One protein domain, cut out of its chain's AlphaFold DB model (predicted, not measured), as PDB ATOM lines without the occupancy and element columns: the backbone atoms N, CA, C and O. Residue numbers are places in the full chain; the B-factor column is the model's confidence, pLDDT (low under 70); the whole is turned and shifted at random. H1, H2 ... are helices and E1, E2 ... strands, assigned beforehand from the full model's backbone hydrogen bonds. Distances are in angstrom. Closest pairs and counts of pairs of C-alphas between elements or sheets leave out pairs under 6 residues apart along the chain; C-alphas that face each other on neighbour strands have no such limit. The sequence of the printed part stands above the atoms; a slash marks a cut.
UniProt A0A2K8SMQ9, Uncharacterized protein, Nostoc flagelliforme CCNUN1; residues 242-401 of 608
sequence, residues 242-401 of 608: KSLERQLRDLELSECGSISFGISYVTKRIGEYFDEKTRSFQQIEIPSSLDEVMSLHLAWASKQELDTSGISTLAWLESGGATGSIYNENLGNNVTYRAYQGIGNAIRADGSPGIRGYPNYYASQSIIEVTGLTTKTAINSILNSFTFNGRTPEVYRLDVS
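AT A GLANCE: This is residues 242 to 401 of the 608 residues of an uncharacterized protein of Nostoc flagelliforme CCNUN1 (UniProt A0A2K8SMQ9). A strongly twisted antiparallel sheet forms the body, with the long strands E5 and E6 running through it side by side; E2, which continues the line of E1 along E6, then bends away so that the hairpin E2 and E3 makes an arm to one side. H4 crosses one face of the sheet and H3 packs slantwise over the far part of E5 and E6, while H1 covers E7 on the face opposite to H4 and touches H5. The printed part has 160 residues with five named helices and seven named strands, in the order H1 H2 E1 E2 E3 H3 H4 E4 E5 E6 H5 E7, of mixed class. The sheet is branched, with E6 having three neighbours. The whole is compact, with a radius of gyration of the C-alphas of 17.5 A and spans of 47 by 47 by 27 A.

HOW THE PARTS SIT: E6, residues 360 to 371, has E5, residues 336 to 348, on one side, antiparallel at 164 degrees, with N 340 and O 367 2.8 A apart, within hydrogen-bond range. On the other side of E6 are E2, residues 266 to 275, beside its residues 360 to 363, and E1, residues 259 to 264, beside its residues 364 to 370. N 267 and O 362 are 2.8 A apart, and N 261 and O 368 2.9 A, both within range. E1 runs on into E2 at 51 degrees, and E2 bends by 73 degrees at residue 270. E3, residues 280 to 287, is an edge strand in a hairpin with E2, with N 282 to O 273 at 2.8 A. E4, residues 322 to 330, is an edge strand in a hairpin with E5, with N 329 to O 337 at 3.0 A; E5 and E6 are a hairpin too, and E4, E5 and E6 form a meander, each strand the antiparallel neighbour of the one before. The third edge strand, E7, residues 394 to 400, is antiparallel to E1 at 163 degrees, with N 262 to O 397 at 2.9 A. H4, residues 313 to 318, is on the sheet at a height of 6.8 A and runs across the strands, at 86 degrees to E1 on the local plane; its closest C-alphas to E5 are those of Leu 317 and Gly 344, 5.6 A. H3, residues 290 to 303, is on the sheet at a height of 10.7 A, slantwise to the strands, with the C-alphas of Val 293 and Tyr 361 6.8 A apart as its closest to E6. H3 and H4 are close but not clearly touching, about perpendicular at 87 degrees; their closest C-alphas, of Met 294 and Thr 313, are 6.8 A apart. H1, residues 242 to 250, is on the face opposite to H4, at a height of 9.2 A, over E7 and only just over E1, on which 3 of its C-alphas fall. H1 touches H5, residues 376 to 385, at a steep tilt of 48 degrees, opposite ways, the closest C-alphas being those of Arg 249 and Asn 380, 6.2 A. H5 and H2, residues 253 to 256, only graze the sheet. In H1, H3, H4 and H5 every O i to N i+4 pair is within hydrogen-bond range; H2 is too short for such a pair.

IN THESE COORDINATES: H1 begins with C-alpha 242 at (-33.843, -10.230, -11.964). From first to last C-alpha E5 measures 37.4 A, E6 36.0 A, E2 22.8 A, E4 22.6 A, E3 21.6 A and H3 19.9 A. E6 starts with C-alpha 360 at (-49.879, -0.309, -27.405), and E7 ends with C-alpha 400 at (-40.754, -6.131, 4.581).

THE WHOLE: The two C-alphas farthest apart are those of Glu 255 and Glu 276, 53.5 A. The printed part has no cut, and its one long link is that from E5 to E6, 11 residues. The mean pLDDT of the printed part is 74.1; 58 residues are under 70, among them residues 320 to 339 and 371 to 391.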
ATOM      1  N   LYS A 242     -34.149  -9.017 -12.759       51.72
ATOM      2  CA  LYS A 242     -33.843 -10.230 -11.964       51.72
ATOM      3  C   LYS A 242     -33.245  -9.949 -10.572       51.72
ATOM      4  O   LYS A 242     -33.033 -10.901  -9.833       51.72
ATOM      5  N   SER A 243     -32.896  -8.712 -10.206       63.41
ATOM      6  CA  SER A 243     -32.210  -8.400  -8.941       63.41
ATOM      7  C   SER A 243     -33.192  -8.442  -7.779       63.41
ATOM      8  O   SER A 243     -32.914  -9.118  -6.797       63.41
ATOM      9  N   LEU A 244     -34.357  -7.812  -7.934       66.31
ATOM     10  CA  LEU A 244     -35.465  -7.854  -6.979       66.31
ATOM     11  C   LEU A 244     -36.087  -9.248  -6.901       66.31
ATOM     12  O   LEU A 244     -36.310  -9.753  -5.808       66.31
ATOM     13  N   GLU A 245     -36.290  -9.916  -8.041       70.31
ATOM     14  CA  GLU A 245     -36.764 -11.305  -8.052       70.31
ATOM     15  C   GLU A 245     -35.776 -12.236  -7.327       70.31
ATOM     16  O   GLU A 245     -36.175 -13.066  -6.514       70.31
ATOM     17  N   ARG A 246     -34.470 -12.080  -7.570       69.50
ATOM     18  CA  ARG A 246     -33.434 -12.865  -6.888       69.50
ATOM     19  C   ARG A 246     -33.354 -12.534  -5.400       69.50
ATOM     20  O   ARG A 246     -33.277 -13.457  -4.601       69.50
ATOM     21  N   GLN A 247     -33.434 -11.256  -5.029       69.56
ATOM     22  CA  GLN A 247     -33.501 -10.820  -3.630       69.56
ATOM     23  C   GLN A 247     -34.706 -11.434  -2.918       69.56
ATOM     24  O   GLN A 247     -34.551 -11.966  -1.826       69.56
ATOM     25  N   LEU A 248     -35.875 -11.433  -3.559       71.81
ATOM     26  CA  LEU A 248     -37.090 -12.058  -3.046       71.81
ATOM     27  C   LEU A 248     -36.923 -13.576  -2.878       71.81
ATOM     28  O   LEU A 248     -37.302 -14.130  -1.849       71.81
ATOM     29  N   ARG A 249     -36.327 -14.258  -3.863       71.62
ATOM     30  CA  ARG A 249     -36.083 -15.710  -3.805       71.62
ATOM     31  C   ARG A 249     -35.043 -16.107  -2.761       71.62
ATOM     32  O   ARG A 249     -35.116 -17.224  -2.257       71.62
ATOM     33  N   ASP A 250     -34.084 -15.235  -2.462       70.31
ATOM     34  CA  ASP A 250     -33.007 -15.474  -1.497       70.31
ATOM     35  C   ASP A 250     -33.325 -14.958  -0.079       70.31
ATOM     36  O   ASP A 250     -32.518 -15.156   0.826       70.31
ATOM     37  N   LEU A 251     -34.499 -14.350   0.134       67.44
ATOM     38  CA  LEU A 251     -34.908 -13.760   1.408       67.44
ATOM     39  C   LEU A 251     -35.279 -14.821   2.462       67.44
ATOM     40  O   LEU A 251     -36.128 -15.684   2.226       67.44
ATOM     41  N   GLU A 252     -34.697 -14.713   3.661       65.56
ATOM     42  CA  GLU A 252     -35.077 -15.509   4.837       65.56
ATOM     43  C   GLU A 252     -36.053 -14.723   5.730       65.56
ATOM     44  O   GLU A 252     -35.689 -13.770   6.415       65.56
ATOM     45  N   LEU A 253     -37.332 -15.113   5.710       64.31
ATOM     46  CA  LEU A 253     -38.415 -14.334   6.329       64.31
ATOM     47  C   LEU A 253     -38.566 -14.529   7.840       64.31
ATOM     48  O   LEU A 253     -39.247 -13.733   8.484       64.31
ATOM     49  N   SER A 254     -37.887 -15.520   8.431       62.66
ATOM     50  CA  SER A 254     -37.867 -15.727   9.886       62.66
ATOM     51  C   SER A 254     -37.392 -14.499  10.663       62.66
ATOM     52  O   SER A 254     -37.789 -14.319  11.810       62.66
ATOM     53  N   GLU A 255     -36.587 -13.637  10.037       62.88
ATOM     54  CA  GLU A 255     -36.012 -12.449  10.672       62.88
ATOM     55  C   GLU A 255     -36.653 -11.131  10.195       62.88
ATOM     56  O   GLU A 255     -36.575 -10.121  10.898       62.88
ATOM     57  N   CYS A 256     -37.340 -11.134   9.046       62.41
ATOM     58  CA  CYS A 256     -37.941  -9.946   8.421       62.41
ATOM     59  C   CYS A 256     -39.456  -9.781   8.674       62.41
ATOM     60  O   CYS A 256     -40.019  -8.725   8.367       62.41
ATOM     61  N   GLY A 257     -40.123 -10.797   9.240       71.62
ATOM     62  CA  GLY A 257     -41.564 -10.774   9.520       71.62
ATOM     63  C   GLY A 257     -42.414 -11.050   8.274       71.62
ATOM     64  O   GLY A 257     -42.181 -12.033   7.576       71.62
ATOM     65  N   SER A 258     -43.421 -10.214   8.003       71.69
ATOM     66  CA  SER A 258     -44.202 -10.274   6.759       71.69
ATOM     67  C   SER A 258     -43.500  -9.575   5.595       71.69
ATOM     68  O   SER A 258     -42.639  -8.708   5.786       71.69
ATOM     69  N   ILE A 259     -43.904  -9.947   4.384       74.62
ATOM     70  CA  ILE A 259     -43.371  -9.437   3.123       74.62
ATOM     71  C   ILE A 259     -44.499  -8.876   2.261       74.62
ATOM     72  O   ILE A 259     -45.598  -9.431   2.223       74.62
ATOM     73  N   SER A 260     -44.219  -7.785   1.561       76.38
ATOM     74  CA  SER A 260     -45.076  -7.230   0.521       76.38
ATOM     75  C   SER A 260     -44.253  -7.025  -0.743       76.38
ATOM     76  O   SER A 260     -43.148  -6.499  -0.681       76.38
ATOM     77  N   PHE A 261     -44.734  -7.462  -1.899       76.31
ATOM     78  CA  PHE A 261     -44.035  -7.239  -3.163       76.31
ATOM     79  C   PHE A 261     -45.009  -6.960  -4.301       76.31
ATOM     80  O   PHE A 261     -46.124  -7.478  -4.349       76.31
ATOM     81  N   GLY A 262     -44.583  -6.108  -5.227       78.75
ATOM     82  CA  GLY A 262     -45.354  -5.729  -6.403       78.75
ATOM     83  C   GLY A 262     -44.939  -6.553  -7.612       78.75
ATOM     84  O   GLY A 262     -43.745  -6.653  -7.900       78.75
ATOM     85  N   ILE A 263     -45.915  -7.102  -8.336       80.19
ATOM     86  CA  ILE A 263     -45.703  -7.808  -9.601       80.19
ATOM     87  C   ILE A 263     -46.417  -7.113 -10.764       80.19
ATOM     88  O   ILE A 263     -47.528  -6.598 -10.608       80.19
ATOM     89  N   SER A 264     -45.789  -7.109 -11.935       84.31
ATOM     90  CA  SER A 264     -46.342  -6.538 -13.163       84.31
ATOM     91  C   SER A 264     -46.278  -7.544 -14.307       84.31
ATOM     92  O   SER A 264     -45.257  -8.195 -14.526       84.31
ATOM     93  N   TYR A 265     -47.374  -7.656 -15.055       83.62
ATOM     94  CA  TYR A 265     -47.391  -8.319 -16.354       83.62
ATOM     95  C   TYR A 265     -47.345  -7.245 -17.428       83.62
ATOM     96  O   TYR A 265     -48.266  -6.430 -17.529       83.62
ATOM     97  N   VAL A 266     -46.293  -7.271 -18.240       85.50
ATOM     98  CA  VAL A 266     -46.111  -6.302 -19.316       85.50
ATOM     99  C   VAL A 266     -46.395  -6.969 -20.655       85.50
ATOM    100  O   VAL A 266     -45.773  -7.964 -21.033       85.50
ATOM    101  N   THR A 267     -47.373  -6.434 -21.378       86.56
ATOM    102  CA  THR A 267     -47.811  -6.968 -22.666       86.56
ATOM    103  C   THR A 267     -47.765  -5.898 -23.737       86.56
ATOM    104  O   THR A 267     -48.174  -4.756 -23.538       86.56
ATOM    105  N   LYS A 268     -47.277  -6.284 -24.912       87.50
ATOM    106  CA  LYS A 268     -47.392  -5.505 -26.136       87.50
ATOM    107  C   LYS A 268     -48.578  -6.029 -26.926       87.50
ATOM    108  O   LYS A 268     -48.574  -7.170 -27.386       87.50
ATOM    109  N   ARG A 269     -49.583  -5.189 -27.113       87.19
ATOM    110  CA  ARG A 269     -50.764  -5.486 -27.917       87.19
ATOM    111  C   ARG A 269     -50.546  -4.960 -29.323       87.19
ATOM    112  O   ARG A 269     -50.319  -3.763 -29.506       87.19
ATOM    113  N   ILE A 270     -50.599  -5.841 -30.315       87.12
ATOM    114  CA  ILE A 270     -50.294  -5.492 -31.713       87.12
ATOM    115  C   ILE A 270     -51.531  -5.409 -32.608       87.12
ATOM    116  O   ILE A 270     -51.447  -4.845 -33.695       87.12
ATOM    117  N   GLY A 271     -52.673  -5.924 -32.156       81.38
ATOM    118  CA  GLY A 271     -53.923  -5.905 -32.908       81.38
ATOM    119  C   GLY A 271     -55.023  -6.705 -32.221       81.38
ATOM    120  O   GLY A 271     -54.839  -7.197 -31.110       81.38
ATOM    121  N   GLU A 272     -56.145  -6.862 -32.912       86.06
ATOM    122  CA  GLU A 272     -57.280  -7.694 -32.506       86.06
ATOM    123  C   GLU A 272     -57.654  -8.643 -33.644       86.06
ATOM    124  O   GLU A 272     -57.519  -8.298 -34.819       86.06
ATOM    125  N   TYR A 273     -58.148  -9.826 -33.297       76.00
ATOM    126  CA  TYR A 273     -58.796 -10.749 -34.223       76.00
ATOM    127  C   TYR A 273     -60.145 -11.173 -33.656       76.00
ATOM    128  O   TYR A 273     -60.356 -11.174 -32.446       76.00
ATOM    129  N   PHE A 274     -61.080 -11.519 -34.534       76.69
ATOM    130  CA  PHE A 274     -62.362 -12.065 -34.110       76.69
ATOM    131  C   PHE A 274     -62.207 -13.566 -33.850       76.69
ATOM    132  O   PHE A 274     -61.864 -14.311 -34.768       76.69
ATOM    133  N   ASP A 275     -62.429 -14.005 -32.611       81.25
ATOM    134  CA  ASP A 275     -62.482 -15.428 -32.278       81.25
ATOM    135  C   ASP A 275     -63.919 -15.930 -32.455       81.25
ATOM    136  O   ASP A 275     -64.839 -15.552 -31.723       81.25
ATOM    137  N   GLU A 276     -64.109 -16.803 -33.441       71.19
ATOM    138  CA  GLU A 276     -65.405 -17.398 -33.759       71.19
ATOM    139  C   GLU A 276     -65.953 -18.273 -32.622       71.19
ATOM    140  O   GLU A 276     -67.173 -18.366 -32.463       71.19
ATOM    141  N   LYS A 277     -65.090 -18.879 -31.795       78.94
ATOM    142  CA  LYS A 277     -65.510 -19.761 -30.694       78.94
ATOM    143  C   LYS A 277     -66.069 -18.974 -29.519       78.94
ATOM    144  O   LYS A 277     -67.083 -19.367 -28.948       78.94
ATOM    145  N   THR A 278     -65.424 -17.866 -29.161       78.69
ATOM    146  CA  THR A 278     -65.879 -16.993 -28.067       78.69
ATOM    147  C   THR A 278     -66.820 -15.889 -28.549       78.69
ATOM    148  O   THR A 278     -67.356 -15.149 -27.725       78.69
ATOM    149  N   ARG A 279     -67.035 -15.783 -29.871       79.44
ATOM    150  CA  ARG A 279     -67.817 -14.735 -30.552       79.44
ATOM    151  C   ARG A 279     -67.424 -13.328 -30.092       79.44
ATOM    152  O   ARG A 279     -68.279 -12.461 -29.913       79.44
ATOM    153  N   SER A 280     -66.130 -13.107 -29.885       78.75
ATOM    154  CA  SER A 280     -65.592 -11.862 -29.341       78.75
ATOM    155  C   SER A 280     -64.268 -11.487 -30.003       78.75
ATOM    156  O   SER A 280     -63.534 -12.341 -30.498       78.75
ATOM    157  N   PHE A 281     -63.960 -10.188 -30.023       72.38
ATOM    158  CA  PHE A 281     -62.640  -9.716 -30.430       72.38
ATOM    159  C   PHE A 281     -61.627 -10.046 -29.332       72.38
ATOM    160  O   PHE A 281     -61.784  -9.617 -28.189       72.38
ATOM    161  N   GLN A 282     -60.597 -10.810 -29.683       78.25
ATOM    162  CA  GLN A 282     -59.462 -11.116 -28.824       78.25
ATOM    163  C   GLN A 282     -58.238 -10.317 -29.266       78.25
ATOM    164  O   GLN A 282     -57.998 -10.104 -30.454       78.25
ATOM    165  N   GLN A 283     -57.461  -9.859 -28.291       81.62
ATOM    166  CA  GLN A 283     -56.259  -9.070 -28.535       81.62
ATOM    167  C   GLN A 283     -55.069  -9.985 -28.827       81.62
ATOM    168  O   GLN A 283     -54.850 -10.985 -28.147       81.62
ATOM    169  N   ILE A 284     -54.272  -9.615 -29.827       78.38
ATOM    170  CA  ILE A 284     -52.989 -10.254 -30.116       78.38
ATOM    171  C   ILE A 284     -51.951  -9.631 -29.187       78.38
ATOM    172  O   ILE A 284     -51.552  -8.475 -29.363       78.38
ATOM    173  N   GLU A 285     -51.519 -10.404 -28.197       82.25
ATOM    174  CA  GLU A 285     -50.593  -9.963 -27.160       82.25
ATOM    175  C   GLU A 285     -49.262 -10.716 -27.227       82.25
ATOM    176  O   GLU A 285     -49.228 -11.946 -27.269       82.25
ATOM    177  N   ILE A 286     -48.159  -9.974 -27.154       80.44
ATOM    178  CA  ILE A 286     -46.795 -10.503 -27.067       80.44
ATOM    179  C   ILE A 286     -46.206 -10.087 -25.709       80.44
ATOM    180  O   ILE A 286     -46.446  -8.954 -25.279       80.44
ATOM    181  N   PRO A 287     -45.451 -10.958 -25.011       76.50
ATOM    182  CA  PRO A 287     -44.717 -10.562 -23.811       76.50
ATOM    183  C   PRO A 287     -43.774  -9.384 -24.089       76.50
ATOM    184  O   PRO A 287     -43.121  -9.339 -25.131       76.50
ATOM    185  N   SER A 288     -43.708  -8.443 -23.157       82.44
ATOM    186  CA  SER A 288     -42.818  -7.278 -23.188       82.44
ATOM    187  C   SER A 288     -42.155  -7.122 -21.819       82.44
ATOM    188  O   SER A 288     -42.491  -7.867 -20.900       82.44
ATOM    189  N   SER A 289     -41.220  -6.176 -21.684       84.19
ATOM    190  CA  SER A 289     -40.593  -5.861 -20.393       84.19
ATOM    191  C   SER A 289     -40.951  -4.478 -19.866       84.19
ATOM    192  O   SER A 289     -41.268  -3.568 -20.641       84.19
ATOM    193  N   LEU A 290     -40.866  -4.317 -18.548       83.56
ATOM    194  CA  LEU A 290     -41.073  -3.038 -17.876       83.56
ATOM    195  C   LEU A 290     -40.018  -2.003 -18.298       83.56
ATOM    196  O   LEU A 290     -40.361  -0.850 -18.539       83.56
ATOM    197  N   ASP A 291     -38.773  -2.435 -18.503       82.88
ATOM    198  CA  ASP A 291     -37.681  -1.591 -19.003       82.88
ATOM    199  C   ASP A 291     -37.952  -1.061 -20.416       82.88
ATOM    200  O   ASP A 291     -37.711   0.116 -20.693       82.88
ATOM    201  N   GLU A 292     -38.479  -1.899 -21.319       83.44
ATOM    202  CA  GLU A 292     -38.851  -1.480 -22.680       83.44
ATOM    203  C   GLU A 292     -39.937  -0.399 -22.637       83.44
ATOM    204  O   GLU A 292     -39.822   0.641 -23.291       83.44
ATOM    205  N   VAL A 293     -40.968  -0.620 -21.820       86.56
ATOM    206  CA  VAL A 293     -42.089   0.310 -21.654       86.56
ATOM    207  C   VAL A 293     -41.632   1.623 -21.023       86.56
ATOM    208  O   VAL A 293     -41.955   2.695 -21.540       86.56
ATOM    209  N   MET A 294     -40.828   1.562 -19.963       87.00
ATOM    210  CA  MET A 294     -40.289   2.751 -19.304       87.00
ATOM    211  C   MET A 294     -39.346   3.527 -20.217       87.00
ATOM    212  O   MET A 294     -39.430   4.750 -20.274       87.00
ATOM    213  N   SER A 295     -38.506   2.845 -20.994       86.19
ATOM    214  CA  SER A 295     -37.615   3.497 -21.960       86.19
ATOM    215  C   SER A 295     -38.401   4.264 -23.023       86.19
ATOM    216  O   SER A 295     -38.067   5.407 -23.337       86.19
ATOM    217  N   LEU A 296     -39.480   3.672 -23.548       87.06
ATOM    218  CA  LEU A 296     -40.377   4.341 -24.494       87.06
ATOM    219  C   LEU A 296     -41.075   5.544 -23.853       87.06
ATOM    220  O   LEU A 296     -41.122   6.619 -24.452       87.06
ATOM    221  N   HIS A 297     -41.584   5.377 -22.632       86.50
ATOM    222  CA  HIS A 297     -42.280   6.439 -21.919       86.50
ATOM    223  C   HIS A 297     -41.361   7.622 -21.596       86.50
ATOM    224  O   HIS A 297     -41.716   8.768 -21.865       86.50
ATOM    225  N   LEU A 298     -40.154   7.357 -21.093       85.62
ATOM    226  CA  LEU A 298     -39.152   8.378 -20.787       85.62
ATOM    227  C   LEU A 298     -38.652   9.077 -22.055       85.62
ATOM    228  O   LEU A 298     -38.503  10.296 -22.060       85.62
ATOM    229  N   ALA A 299     -38.458   8.343 -23.156       84.88
ATOM    230  CA  ALA A 299     -38.089   8.939 -24.439       84.88
ATOM    231  C   ALA A 299     -39.186   9.870 -24.977       84.88
ATOM    232  O   ALA A 299     -38.890  10.931 -25.531       84.88
ATOM    233  N   TRP A 300     -40.456   9.499 -24.810       90.12
ATOM    234  CA  TRP A 300     -41.580  10.375 -25.123       90.12
ATOM    235  C   TRP A 300     -41.626  11.593 -24.198       90.12
ATOM    236  O   TRP A 300     -41.735  12.714 -24.689       90.12
ATOM    237  N   ALA A 301     -41.490  11.395 -22.887       84.62
ATOM    238  CA  ALA A 301     -41.545  12.468 -21.899       84.62
ATOM    239  C   ALA A 301     -40.414  13.488 -22.104       84.62
ATOM    240  O   ALA A 301     -40.660  14.692 -22.102       84.62
ATOM    241  N   SER A 302     -39.207  13.011 -22.418       83.31
ATOM    242  CA  SER A 302     -38.062  13.850 -22.779       83.31
ATOM    243  C   SER A 302     -38.332  14.692 -24.033       83.31
ATOM    244  O   SER A 302     -38.040  15.886 -24.039       83.31
ATOM    245  N   LYS A 303     -38.974  14.128 -25.069       87.00
ATOM    246  CA  LYS A 303     -39.397  14.891 -26.264       87.00
ATOM    247  C   LYS A 303     -40.453  15.956 -25.964       87.00
ATOM    248  O   LYS A 303     -40.617  16.871 -26.763       87.00
ATOM    249  N   GLN A 304     -41.196  15.809 -24.872       84.44
ATOM    250  CA  GLN A 304     -42.183  16.785 -24.409       84.44
ATOM    251  C   GLN A 304     -41.586  17.803 -23.427       84.44
ATOM    252  O   GLN A 304     -42.340  18.591 -22.864       84.44
ATOM    253  N   GLU A 305     -40.263  17.776 -23.205       84.75
ATOM    254  CA  GLU A 305     -39.569  18.614 -22.215       84.75
ATOM    255  C   GLU A 305     -40.167  18.468 -20.801       84.75
ATOM    256  O   GLU A 305     -40.140  19.395 -19.993       84.75
ATOM    257  N   LEU A 306     -40.731  17.291 -20.499       79.06
ATOM    258  CA  LEU A 306     -41.233  16.965 -19.169       79.06
ATOM    259  C   LEU A 306     -40.061  16.605 -18.256       79.06
ATOM    260  O   LEU A 306     -39.126  15.919 -18.671       79.06
ATOM    261  N   ASP A 307     -40.134  17.030 -16.996       76.75
ATOM    262  CA  ASP A 307     -39.174  16.605 -15.984       76.75
ATOM    263  C   ASP A 307     -39.380  15.116 -15.675       76.75
ATOM    264  O   ASP A 307     -40.402  14.705 -15.122       76.75
ATOM    265  N   THR A 308     -38.412  14.291 -16.072       70.88
ATOM    266  CA  THR A 308     -38.421  12.845 -15.835       70.88
ATOM    267  C   THR A 308     -37.628  12.428 -14.594       70.88
ATOM    268  O   THR A 308     -37.577  11.234 -14.298       70.88
ATOM    269  N   SER A 309     -36.996  13.365 -13.875       67.44
ATOM    270  CA  SER A 309     -36.077  13.076 -12.755       67.44
ATOM    271  C   SER A 309     -36.741  12.336 -11.587       67.44
ATOM    272  O   SER A 309     -36.080  11.559 -10.900       67.44
ATOM    273  N   GLY A 310     -38.057  12.498 -11.421       64.12
ATOM    274  CA  GLY A 310     -38.861  11.816 -10.402       64.12
ATOM    275  C   GLY A 310     -39.666  10.609 -10.899       64.12
ATOM    276  O   GLY A 310     -40.322   9.944 -10.095       64.12
ATOM    277  N   ILE A 311     -39.646  10.295 -12.201       69.44
ATOM    278  CA  ILE A 311     -40.460   9.206 -12.763       69.44
ATOM    279  C   ILE A 311     -39.722   7.877 -12.571       69.44
ATOM    280  O   ILE A 311     -39.079   7.352 -13.480       69.44
ATOM    281  N   SER A 312     -39.815   7.324 -11.363       79.69
ATOM    282  CA  SER A 312     -39.406   5.942 -11.116       79.69
ATOM    283  C   SER A 312     -40.421   4.966 -11.713       79.69
ATOM    284  O   SER A 312     -41.614   5.257 -11.799       79.69
ATOM    285  N   THR A 313     -39.959   3.771 -12.080       78.31
ATOM    286  CA  THR A 313     -40.821   2.670 -12.533       78.31
ATOM    287  C   THR A 313     -41.942   2.362 -11.536       78.31
ATOM    288  O   THR A 313     -43.075   2.100 -11.934       78.31
ATOM    289  N   LEU A 314     -41.630   2.450 -10.239       78.94
ATOM    290  CA  LEU A 314     -42.581   2.294  -9.143       78.94
ATOM    291  C   LEU A 314     -43.660   3.383  -9.184       78.94
ATOM    292  O   LEU A 314     -44.840   3.071  -9.316       78.94
ATOM    293  N   ALA A 315     -43.256   4.656  -9.126       78.00
ATOM    294  CA  ALA A 315     -44.185   5.787  -9.130       78.00
ATOM    295  C   ALA A 315     -45.051   5.803 -10.396       78.00
ATOM    296  O   ALA A 315     -46.246   6.097 -10.341       78.00
ATOM    297  N   TRP A 316     -44.458   5.435 -11.533       82.69
ATOM    298  CA  TRP A 316     -45.175   5.300 -12.786       82.69
ATOM    299  C   TRP A 316     -46.245   4.212 -12.693       82.69
ATOM    300  O   TRP A 316     -47.411   4.540 -12.871       82.69
ATOM    301  N   LEU A 317     -45.908   2.965 -12.343       81.06
ATOM    302  CA  LEU A 317     -46.885   1.872 -12.231       81.06
ATOM    303  C   LEU A 317     -48.015   2.177 -11.240       81.06
ATOM    304  O   LEU A 317     -49.180   1.946 -11.565       81.06
ATOM    305  N   GLU A 318     -47.691   2.727 -10.070       78.31
ATOM    306  CA  GLU A 318     -48.681   3.007  -9.022       78.31
ATOM    307  C   GLU A 318     -49.607   4.190  -9.357       78.31
ATOM    308  O   GLU A 318     -50.727   4.259  -8.847       78.31
ATOM    309  N   SER A 319     -49.211   5.072 -10.283       77.50
ATOM    310  CA  SER A 319     -50.071   6.160 -10.778       77.50
ATOM    311  C   SER A 319     -51.275   5.684 -11.605       77.50
ATOM    312  O   SER A 319     -52.220   6.448 -11.809       77.50
ATOM    313  N   GLY A 320     -51.270   4.423 -12.054       67.25
ATOM    314  CA  GLY A 320     -52.339   3.827 -12.864       67.25
ATOM    315  C   GLY A 320     -53.672   3.660 -12.126       67.25
ATOM    316  O   GLY A 320     -54.720   3.496 -12.750       67.25
ATOM    317  N   GLY A 321     -53.642   3.752 -10.794       63.75
ATOM    318  CA  GLY A 321     -54.806   3.624  -9.927       63.75
ATOM    319  C   GLY A 321     -55.088   2.179  -9.510       63.75
ATOM    320  O   GLY A 321     -54.896   1.223 -10.264       63.75
ATOM    321  N   ALA A 322     -55.578   2.022  -8.281       58.03
ATOM    322  CA  ALA A 322     -55.965   0.731  -7.729       58.03
ATOM    323  C   ALA A 322     -57.409   0.377  -8.118       58.03
ATOM    324  O   ALA A 322     -58.315   1.203  -7.991       58.03
ATOM    325  N   THR A 323     -57.650  -0.866  -8.534       53.03
ATOM    326  CA  THR A 323     -58.993  -1.453  -8.481       53.03
ATOM    327  C   THR A 323     -59.173  -2.067  -7.095       53.03
ATOM    328  O   THR A 323     -58.276  -2.716  -6.574       53.03
ATOM    329  N   GLY A 324     -60.313  -1.845  -6.443       50.38
ATOM    330  CA  GLY A 324     -60.567  -2.315  -5.069       50.38
ATOM    331  C   GLY A 324     -60.707  -3.838  -4.908       50.38
ATOM    332  O   GLY A 324     -61.310  -4.291  -3.940       50.38
ATOM    333  N   SER A 325     -60.215  -4.635  -5.858       55.19
ATOM    334  CA  SER A 325     -60.303  -6.092  -5.839       55.19
ATOM    335  C   SER A 325     -59.227  -6.653  -4.916       55.19
ATOM    336  O   SER A 325     -58.047  -6.678  -5.266       55.19
ATOM    337  N   ILE A 326     -59.658  -7.076  -3.726       59.34
ATOM    338  CA  ILE A 326     -58.822  -7.724  -2.716       59.34
ATOM    339  C   ILE A 326     -59.150  -9.215  -2.720       59.34
ATOM    340  O   ILE A 326     -60.264  -9.607  -2.372       59.34
ATOM    341  N   TYR A 327     -58.174 -10.040  -3.077       62.25
ATOM    342  CA  TYR A 327     -58.265 -11.490  -2.919       62.25
ATOM    343  C   TYR A 327     -57.572 -11.872  -1.618       62.25
ATOM    344  O   TYR A 327     -56.405 -11.532  -1.440       62.25
ATOM    345  N   ASN A 328     -58.283 -12.546  -0.711       60.94
ATOM    346  CA  ASN A 328     -57.708 -13.099   0.513       60.94
ATOM    347  C   ASN A 328     -57.801 -14.625   0.445       60.94
ATOM    348  O   ASN A 328     -58.907 -15.163   0.429       60.94
ATOM    349  N   GLU A 329     -56.663 -15.312   0.454       61.00
ATOM    350  CA  GLU A 329     -56.613 -16.772   0.567       61.00
ATOM    351  C   GLU A 329     -55.749 -17.185   1.762       61.00
ATOM    352  O   GLU A 329     -54.693 -16.607   2.036       61.00
ATOM    353  N   ASN A 330     -56.212 -18.193   2.502       58.94
ATOM    354  CA  ASN A 330     -55.451 -18.806   3.585       58.94
ATOM    355  C   ASN A 330     -54.771 -20.065   3.041       58.94
ATOM    356  O   ASN A 330     -55.446 -21.035   2.705       58.94
ATOM    357  N   LEU A 331     -53.441 -20.042   2.961       57.25
ATOM    358  CA  LEU A 331     -52.640 -21.139   2.409       57.25
ATOM    359  C   LEU A 331     -52.317 -22.220   3.462       57.25
ATOM    360  O   LEU A 331     -51.611 -23.184   3.165       57.25
ATOM    361  N   GLY A 332     -52.827 -22.076   4.691       50.28
ATOM    362  CA  GLY A 332     -52.481 -22.927   5.830       50.28
ATOM    363  C   GLY A 332     -51.156 -22.523   6.491       50.28
ATOM    364  O   GLY A 332     -50.478 -21.595   6.059       50.28
ATOM    365  N   ASN A 333     -50.781 -23.201   7.584       52.72
ATOM    366  CA  ASN A 333     -49.525 -22.969   8.325       52.72
ATOM    367  C   ASN A 333     -49.275 -21.507   8.767       52.72
ATOM    368  O   ASN A 333     -48.135 -21.048   8.771       52.72
ATOM    369  N   ASN A 334     -50.328 -20.777   9.157       56.25
ATOM    370  CA  ASN A 334     -50.287 -19.347   9.512       56.25
ATOM    371  C   ASN A 334     -49.830 -18.410   8.379       56.25
ATOM    372  O   ASN A 334     -49.415 -17.289   8.665       56.25
ATOM    373  N   VAL A 335     -49.917 -18.836   7.114       56.94
ATOM    374  CA  VAL A 335     -49.612 -17.995   5.951       56.94
ATOM    375  C   VAL A 335     -50.910 -17.493   5.325       56.94
ATOM    376  O   VAL A 335     -51.707 -18.281   4.811       56.94
ATOM    377  N   THR A 336     -51.121 -16.178   5.339       60.28
ATOM    378  CA  THR A 336     -52.220 -15.547   4.592       60.28
ATOM    379  C   THR A 336     -51.678 -14.733   3.428       60.28
ATOM    380  O   THR A 336     -50.669 -14.036   3.559       60.28
ATOM    381  N   TYR A 337     -52.347 -14.866   2.285       66.69
ATOM    382  CA  TYR A 337     -52.048 -14.177   1.039       66.69
ATOM    383  C   TYR A 337     -53.133 -13.141   0.769       66.69
ATOM    384  O   TYR A 337     -54.323 -13.474   0.749       66.69
ATOM    385  N   ARG A 338     -52.715 -11.895   0.541       65.56
ATOM    386  CA  ARG A 338     -53.588 -10.823   0.076       65.56
ATOM    387  C   ARG A 338     -53.046 -10.236  -1.217       65.56
ATOM    388  O   ARG A 338     -51.908  -9.780  -1.248       65.56
ATOM    389  N   ALA A 339     -53.867 -10.207  -2.261       67.00
ATOM    390  CA  ALA A 339     -53.521  -9.536  -3.509       67.00
ATOM    391  C   ALA A 339     -54.437  -8.357  -3.799       67.00
ATOM    392  O   ALA A 339     -55.662  -8.492  -3.793       67.00
ATOM    393  N   TYR A 340     -53.811  -7.228  -4.109       72.12
ATOM    394  CA  TYR A 340     -54.437  -6.023  -4.625       72.12
ATOM    395  C   TYR A 340     -54.167  -5.949  -6.117       72.12
ATOM    396  O   TYR A 340     -53.006  -5.899  -6.526       72.12
ATOM    397  N   GLN A 341     -55.216  -5.935  -6.930       69.38
ATOM    398  CA  GLN A 341     -55.073  -5.709  -8.364       69.38
ATOM    399  C   GLN A 341     -55.320  -4.234  -8.674       69.38
ATOM    400  O   GLN A 341     -56.343  -3.679  -8.294       69.38
ATOM    401  N   GLY A 342     -54.389  -3.585  -9.359       68.62
ATOM    402  CA  GLY A 342     -54.516  -2.246  -9.920       68.62
ATOM    403  C   GLY A 342     -54.807  -2.273 -11.418       68.62
ATOM    404  O   GLY A 342     -54.645  -3.294 -12.092       68.62
ATOM    405  N   ILE A 343     -55.213  -1.121 -11.950       70.25
ATOM    406  CA  ILE A 343     -55.439  -0.928 -13.390       70.25
ATOM    407  C   ILE A 343     -54.094  -0.890 -14.130       70.25
ATOM    408  O   ILE A 343     -54.023  -1.249 -15.299       70.25
ATOM    409  N   GLY A 344     -53.011  -0.497 -13.452       81.31
ATOM    410  CA  GLY A 344     -51.709  -0.309 -14.086       81.31
ATOM    411  C   GLY A 344     -51.740   0.787 -15.156       81.31
ATOM    412  O   GLY A 344     -52.635   1.633 -15.174       81.31
ATOM    413  N   ASN A 345     -50.758   0.789 -16.055       86.81
ATOM    414  CA  ASN A 345     -50.605   1.842 -17.058       86.81
ATOM    415  C   ASN A 345     -50.501   1.308 -18.479       86.81
ATOM    416  O   ASN A 345     -49.987   0.219 -18.730       86.81
ATOM    417  N   ALA A 346     -50.963   2.123 -19.427       88.31
ATOM    418  CA  ALA A 346     -50.856   1.844 -20.849       88.31
ATOM    419  C   ALA A 346     -50.156   2.991 -21.582       88.31
ATOM    420  O   ALA A 346     -50.491   4.161 -21.374       88.31
ATOM    421  N   ILE A 347     -49.246   2.647 -22.489       88.81
ATOM    422  CA  ILE A 347     -48.626   3.588 -23.425       88.81
ATOM    423  C   ILE A 347     -48.831   3.120 -24.857       88.81
ATOM    424  O   ILE A 347     -48.938   1.931 -25.145       88.81
ATOM    425  N   ARG A 348     -48.843   4.054 -25.794       90.31
ATOM    426  CA  ARG A 348     -48.801   3.748 -27.222       90.31
ATOM    427  C   ARG A 348     -47.376   3.420 -27.659       90.31
ATOM    428  O   ARG A 348     -46.412   3.670 -26.941       90.31
ATOM    429  N   ALA A 349     -47.236   2.905 -28.878       86.69
ATOM    430  CA  ALA A 349     -45.930   2.612 -29.471       86.69
ATOM    431  C   ALA A 349     -44.983   3.827 -29.573       86.69
ATOM    432  O   ALA A 349     -43.775   3.642 -29.674       86.69
ATOM    433  N   ASP A 350     -45.510   5.055 -29.542       85.88
ATOM    434  CA  ASP A 350     -44.722   6.292 -29.525       85.88
ATOM    435  C   ASP A 350     -44.271   6.724 -28.114       85.88
ATOM    436  O   ASP A 350     -43.621   7.761 -27.987       85.88
ATOM    437  N   GLY A 351     -44.613   5.953 -27.074       84.69
ATOM    438  CA  GLY A 351     -44.320   6.236 -25.665       84.69
ATOM    439  C   GLY A 351     -45.358   7.111 -24.954       84.69
ATOM    440  O   GLY A 351     -45.285   7.282 -23.733       84.69
ATOM    441  N   SER A 352     -46.346   7.646 -25.683       87.88
ATOM    442  CA  SER A 352     -47.375   8.511 -25.102       87.88
ATOM    443  C   SER A 352     -48.379   7.725 -24.248       87.88
ATOM    444  O   SER A 352     -48.745   6.605 -24.615       87.88
ATOM    445  N   PRO A 353     -48.886   8.289 -23.134       87.31
ATOM    446  CA  PRO A 353     -49.928   7.654 -22.337       87.31
ATOM    447  C   PRO A 353     -51.195   7.394 -23.153       87.31
ATOM    448  O   PRO A 353     -51.720   8.282 -23.837       87.31
ATOM    449  N   GLY A 354     -51.734   6.183 -23.053       81.25
ATOM    450  CA  GLY A 354     -53.010   5.846 -23.664       81.25
ATOM    451  C   GLY A 354     -53.187   4.365 -23.965       81.25
ATOM    452  O   GLY A 354     -52.269   3.676 -24.389       81.25
ATOM    453  N   ILE A 355     -54.432   3.908 -23.819       75.38
ATOM    454  CA  ILE A 355     -54.849   2.519 -24.075       75.38
ATOM    455  C   ILE A 355     -55.463   2.311 -25.472       75.38
ATOM    456  O   ILE A 355     -55.761   1.192 -25.873       75.38
ATOM    457  N   ARG A 356     -55.704   3.397 -26.221       77.81
ATOM    458  CA  ARG A 356     -56.369   3.343 -27.533       77.81
ATOM    459  C   ARG A 356     -55.361   3.340 -28.676       77.81
ATOM    460  O   ARG A 356     -54.519   4.242 -28.742       77.81
ATOM    461  N   GLY A 357     -55.577   2.420 -29.615       76.19
ATOM    462  CA  GLY A 357     -54.784   2.240 -30.831       76.19
ATOM    463  C   GLY A 357     -53.803   1.075 -30.715       76.19
ATOM    464  O   GLY A 357     -53.386   0.725 -29.614       76.19
ATOM    465  N   TYR A 358     -53.447   0.483 -31.853       80.00
ATOM    466  CA  TYR A 358     -52.439  -0.570 -31.955       80.00
ATOM    467  C   TYR A 358     -51.225  -0.056 -32.747       80.00
ATOM    468  O   TYR A 358     -51.427   0.645 -33.742       80.00
ATOM    469  N   PRO A 359     -49.982  -0.373 -32.337       87.00
ATOM    470  CA  PRO A 359     -49.621  -1.119 -31.136       87.00
ATOM    471  C   PRO A 359     -49.688  -0.261 -29.861       87.00
ATOM    472  O   PRO A 359     -49.391   0.937 -29.884       87.00
ATOM    473  N   ASN A 360     -50.022  -0.891 -28.739       90.12
ATOM    474  CA  ASN A 360     -49.879  -0.309 -27.405       90.12
ATOM    475  C   ASN A 360     -49.206  -1.304 -26.457       90.12
ATOM    476  O   ASN A 360     -49.143  -2.501 -26.733       90.12
ATOM    477  N   TYR A 361     -48.678  -0.791 -25.361       90.06
ATOM    478  CA  TYR A 361     -48.084  -1.548 -24.279       90.06
ATOM    479  C   TYR A 361     -48.922  -1.338 -23.030       90.06
ATOM    480  O   TYR A 361     -49.331  -0.215 -22.739       90.06
ATOM    481  N   TYR A 362     -49.157  -2.409 -22.291       88.19
ATOM    482  CA  TYR A 362     -49.891  -2.397 -21.041       88.19
ATOM    483  C   TYR A 362     -49.041  -3.058 -19.965       88.19
ATOM    484  O   TYR A 362     -48.574  -4.179 -20.149       88.19
ATOM    485  N   ALA A 363     -48.838  -2.358 -18.859       88.50
ATOM    486  CA  ALA A 363     -48.147  -2.858 -17.686       88.50
ATOM    487  C   ALA A 363     -49.154  -2.910 -16.539       88.50
ATOM    488  O   ALA A 363     -49.624  -1.872 -16.068       88.50
ATOM    489  N   SER A 364     -49.523  -4.118 -16.121       83.88
ATOM    490  CA  SER A 364     -50.451  -4.295 -15.006       83.88
ATOM    491  C   SER A 364     -49.778  -3.992 -13.671       83.88
ATOM    492  O   SER A 364     -48.553  -3.991 -13.552       83.88
ATOM    493  N   GLN A 365     -50.589  -3.753 -12.651       82.81
ATOM    494  CA  GLN A 365     -50.115  -3.530 -11.297       82.81
ATOM    495  C   GLN A 365     -50.799  -4.542 -10.387       82.81
ATOM    496  O   GLN A 365     -52.021  -4.539 -10.294       82.81
ATOM    497  N   SER A 366     -50.035  -5.377  -9.693       77.50
ATOM    498  CA  SER A 366     -50.551  -6.148  -8.564       77.50
ATOM    499  C   SER A 366     -49.608  -6.019  -7.376       77.50
ATOM    500  O   SER A 366     -48.393  -5.981  -7.559       77.50
ATOM    501  N   ILE A 367     -50.156  -5.943  -6.166       75.94
ATOM    502  CA  ILE A 367     -49.395  -5.943  -4.910       75.94
ATOM    503  C   ILE A 367     -49.805  -7.174  -4.124       75.94
ATOM    504  O   ILE A 367     -50.995  -7.438  -3.965       75.94
ATOM    505  N   ILE A 368     -48.819  -7.923  -3.658       76.12
ATOM    506  CA  ILE A 368     -48.991  -9.169  -2.928       76.12
ATOM    507  C   ILE A 368     -48.423  -8.987  -1.534       76.12
ATOM    508  O   ILE A 368     -47.232  -8.736  -1.380       76.12
ATOM    509  N   GLU A 369     -49.264  -9.171  -0.527       73.69
ATOM    510  CA  GLU A 369     -48.875  -9.211   0.875       73.69
ATOM    511  C   GLU A 369     -48.956 -10.647   1.377       73.69
ATOM    512  O   GLU A 369     -49.976 -11.327   1.226       73.69
ATOM    513  N   VAL A 370     -47.878 -11.108   1.998       72.81
ATOM    514  CA  VAL A 370     -47.813 -12.416   2.641       72.81
ATOM    515  C   VAL A 370     -47.496 -12.200   4.111       72.81
ATOM    516  O   VAL A 370     -46.431 -11.687   4.463       72.81
ATOM    517  N   THR A 371     -48.424 -12.594   4.983       67.75
ATOM    518  CA  THR A 371     -48.224 -12.540   6.437       67.75
ATOM    519  C   THR A 371     -48.083 -13.954   6.994       67.75
ATOM    520  O   THR A 371     -48.876 -14.827   6.649       67.75
ATOM    521  N   GLY A 372     -47.048 -14.188   7.811       60.97
ATOM    522  CA  GLY A 372     -46.711 -15.504   8.370       60.97
ATOM    523  C   GLY A 372     -45.267 -15.946   8.104       60.97
ATOM    524  O   GLY A 372     -44.622 -15.471   7.169       60.97
ATOM    525  N   LEU A 373     -44.754 -16.870   8.928       53.09
ATOM    526  CA  LEU A 373     -43.429 -17.480   8.750       53.09
ATOM    527  C   LEU A 373     -43.408 -18.286   7.449       53.09
ATOM    528  O   LEU A 373     -44.017 -19.349   7.350       53.09
ATOM    529  N   THR A 374     -42.689 -17.795   6.451       56.66
ATOM    530  CA  THR A 374     -42.538 -18.466   5.161       56.66
ATOM    531  C   THR A 374     -41.082 -18.879   4.985       56.66
ATOM    532  O   THR A 374     -40.157 -18.081   5.090       56.66
ATOM    533  N   THR A 375     -40.854 -20.172   4.768       58.34
ATOM    534  CA  THR A 375     -39.529 -20.674   4.394       58.34
ATOM    535  C   THR A 375     -39.226 -20.278   2.946       58.34
ATOM    536  O   THR A 375     -40.143 -20.049   2.152       58.34
ATOM    537  N   LYS A 376     -37.944 -20.266   2.558       62.12
ATOM    538  CA  LYS A 376     -37.492 -20.031   1.169       62.12
ATOM    539  C   LYS A 376     -38.265 -20.868   0.130       62.12
ATOM    540  O   LYS A 376     -38.492 -20.439  -1.001       62.12
ATOM    541  N   THR A 377     -38.712 -22.063   0.516       60.09
ATOM    542  CA  THR A 377     -39.504 -22.976  -0.320       60.09
ATOM    543  C   THR A 377     -40.906 -22.438  -0.629       60.09
ATOM    544  O   THR A 377     -41.378 -22.586  -1.756       60.09
ATOM    545  N   ALA A 378     -41.558 -21.767   0.325       63.03
ATOM    546  CA  ALA A 378     -42.906 -21.223   0.150       63.03
ATOM    547  C   ALA A 378     -42.928 -20.042  -0.836       63.03
ATOM    548  O   ALA A 378     -43.771 -20.016  -1.731       63.03
ATOM    549  N   ILE A 379     -41.957 -19.124  -0.751       66.75
ATOM    550  CA  ILE A 379     -41.835 -17.978  -1.675       66.75
ATOM    551  C   ILE A 379     -41.642 -18.460  -3.115       66.75
ATOM    552  O   ILE A 379     -42.307 -17.983  -4.031       66.75
ATOM    553  N   ASN A 380     -40.759 -19.443  -3.323       66.94
ATOM    554  CA  ASN A 380     -40.526 -20.003  -4.654       66.94
ATOM    555  C   ASN A 380     -41.782 -20.675  -5.222       66.94
ATOM    556  O   ASN A 380     -42.065 -20.517  -6.408       66.94
ATOM    557  N   SER A 381     -42.556 -21.376  -4.389       66.31
ATOM    558  CA  SER A 381     -43.839 -21.960  -4.797       66.31
ATOM    559  C   SER A 381     -44.861 -20.886  -5.185       66.31
ATOM    560  O   SER A 381     -45.522 -21.017  -6.213       66.31
ATOM    561  N   ILE A 382     -44.956 -19.807  -4.403       68.12
ATOM    562  CA  ILE A 382     -45.847 -18.670  -4.668       68.12
ATOM    563  C   ILE A 382     -45.457 -17.975  -5.981       68.12
ATOM    564  O   ILE A 382     -46.299 -17.800  -6.857       68.12
ATOM    565  N   LEU A 383     -44.175 -17.666  -6.191       67.00
ATOM    566  CA  LEU A 383     -43.703 -17.048  -7.436       67.00
ATOM    567  C   LEU A 383     -43.947 -17.926  -8.663       67.00
ATOM    568  O   LEU A 383     -44.361 -17.428  -9.708       67.00
ATOM    569  N   ASN A 384     -43.734 -19.238  -8.538       66.94
ATOM    570  CA  ASN A 384     -44.013 -20.171  -9.625       66.94
ATOM    571  C   ASN A 384     -45.517 -20.228  -9.946       66.94
ATOM    572  O   ASN A 384     -45.873 -20.350 -11.117       66.94
ATOM    573  N   SER A 385     -46.393 -20.073  -8.945       66.38
ATOM    574  CA  SER A 385     -47.851 -20.058  -9.139       66.38
ATOM    575  C   SER A 385     -48.359 -18.852  -9.939       66.38
ATOM    576  O   SER A 385     -49.381 -18.959 -10.612       66.38
ATOM    577  N   PHE A 386     -47.623 -17.734  -9.958       68.44
ATOM    578  CA  PHE A 386     -47.973 -16.568 -10.779       68.44
ATOM    579  C   PHE A 386     -47.570 -16.703 -12.247       68.44
ATOM    580  O   PHE A 386     -47.810 -15.801 -13.046       68.44
ATOM    581  N   THR A 387     -46.971 -17.823 -12.645       67.06
ATOM    582  CA  THR A 387     -46.694 -18.062 -14.060       67.06
ATOM    583  C   THR A 387     -47.990 -18.465 -14.759       67.06
ATOM    584  O   THR A 387     -48.434 -19.607 -14.656       67.06
ATOM    585  N   PHE A 388     -48.602 -17.538 -15.496       58.25
ATOM    586  CA  PHE A 388     -49.842 -17.779 -16.236       58.25
ATOM    587  C   PHE A 388     -49.583 -17.749 -17.747       58.25
ATOM    588  O   PHE A 388     -48.963 -16.818 -18.259       58.25
ATOM    589  N   ASN A 389     -50.041 -18.771 -18.480       56.53
ATOM    590  CA  ASN A 389     -49.855 -18.899 -19.935       56.53
ATOM    591  C   ASN A 389     -48.392 -18.729 -20.411       56.53
ATOM    592  O   ASN A 389     -48.130 -18.115 -21.444       56.53
ATOM    593  N   GLY A 390     -47.428 -19.247 -19.640       59.69
ATOM    594  CA  GLY A 390     -45.997 -19.145 -19.954       59.69
ATOM    595  C   GLY A 390     -45.395 -17.747 -19.764       59.69
ATOM    596  O   GLY A 390     -44.265 -17.514 -20.186       59.69
ATOM    597  N   ARG A 391     -46.131 -16.815 -19.143       66.12
ATOM    598  CA  ARG A 391     -45.658 -15.469 -18.807       66.12
ATOM    599  C   ARG A 391     -45.235 -15.437 -17.344       66.12
ATOM    600  O   ARG A 391     -46.042 -15.738 -16.467       66.12
ATOM    601  N   THR A 392     -43.987 -15.065 -17.088       71.19
ATOM    602  CA  THR A 392     -43.500 -14.779 -15.739       71.19
ATOM    603  C   THR A 392     -43.662 -13.286 -15.461       71.19
ATOM    604  O   THR A 392     -43.271 -12.471 -16.300       71.19
ATOM    605  N   PRO A 393     -44.272 -12.903 -14.332       77.56
ATOM    606  CA  PRO A 393     -44.401 -11.499 -13.981       77.56
ATOM    607  C   PRO A 393     -43.067 -10.920 -13.501       77.56
ATOM    608  O   PRO A 393     -42.231 -11.631 -12.940       77.56
ATOM    609  N   GLU A 394     -42.893  -9.615 -13.674       82.06
ATOM    610  CA  GLU A 394     -41.726  -8.886 -13.180       82.06
ATOM    611  C   GLU A 394     -41.995  -8.302 -11.793       82.06
ATOM    612  O   GLU A 394     -43.036  -7.681 -11.565       82.06
ATOM    613  N   VAL A 395     -41.047  -8.476 -10.865       80.50
ATOM    614  CA  VAL A 395     -41.120  -7.884  -9.522       80.50
ATOM    615  C   VAL A 395     -40.593  -6.450  -9.583       80.50
ATOM    616  O   VAL A 395     -39.415  -6.243  -9.869       80.50
ATOM    617  N   TYR A 396     -41.449  -5.466  -9.297       79.56
ATOM    618  CA  TYR A 396     -41.100  -4.036  -9.363       79.56
ATOM    619  C   TYR A 396     -41.009  -3.352  -7.990       79.56
ATOM    620  O   TYR A 396     -40.522  -2.226  -7.896       79.56
ATOM    621  N   ARG A 397     -41.477  -4.016  -6.926       79.62
ATOM    622  CA  ARG A 397     -41.500  -3.506  -5.547       79.62
ATOM    623  C   ARG A 397     -41.254  -4.647  -4.568       79.62
ATOM    624  O   ARG A 397     -41.771  -5.738  -4.790       79.62
ATOM    625  N   LEU A 398     -40.517  -4.391  -3.490       76.88
ATOM    626  CA  LEU A 398     -40.283  -5.346  -2.409       76.88
ATOM    627  C   LEU A 398     -40.116  -4.599  -1.080       76.88
ATOM    628  O   LEU A 398     -39.162  -3.849  -0.914       76.88
ATOM    629  N   ASP A 399     -41.021  -4.860  -0.144       74.44
ATOM    630  CA  ASP A 399     -41.055  -4.326   1.212       74.44
ATOM    631  C   ASP A 399     -41.155  -5.462   2.236       74.44
ATOM    632  O   ASP A 399     -41.729  -6.525   1.984       74.44
ATOM    633  N   VAL A 400     -40.641  -5.218   3.437       74.25
ATOM    634  CA  VAL A 400     -40.754  -6.131   4.581       74.25
ATOM    635  C   VAL A 400     -41.165  -5.373   5.830       74.25
ATOM    636  O   VAL A 400     -40.795  -4.215   6.020       74.25
ATOM    637  N   SER A 401     -41.917  -6.037   6.704       69.19
ATOM    638  CA  SER A 401     -42.459  -5.417   7.920       69.19
ATOM    639  C   SER A 401     -41.405  -4.995   8.943       69.19
ATOM    640  O   SER A 401     -41.617  -4.019   9.657       69.19
TER     641      SER A 401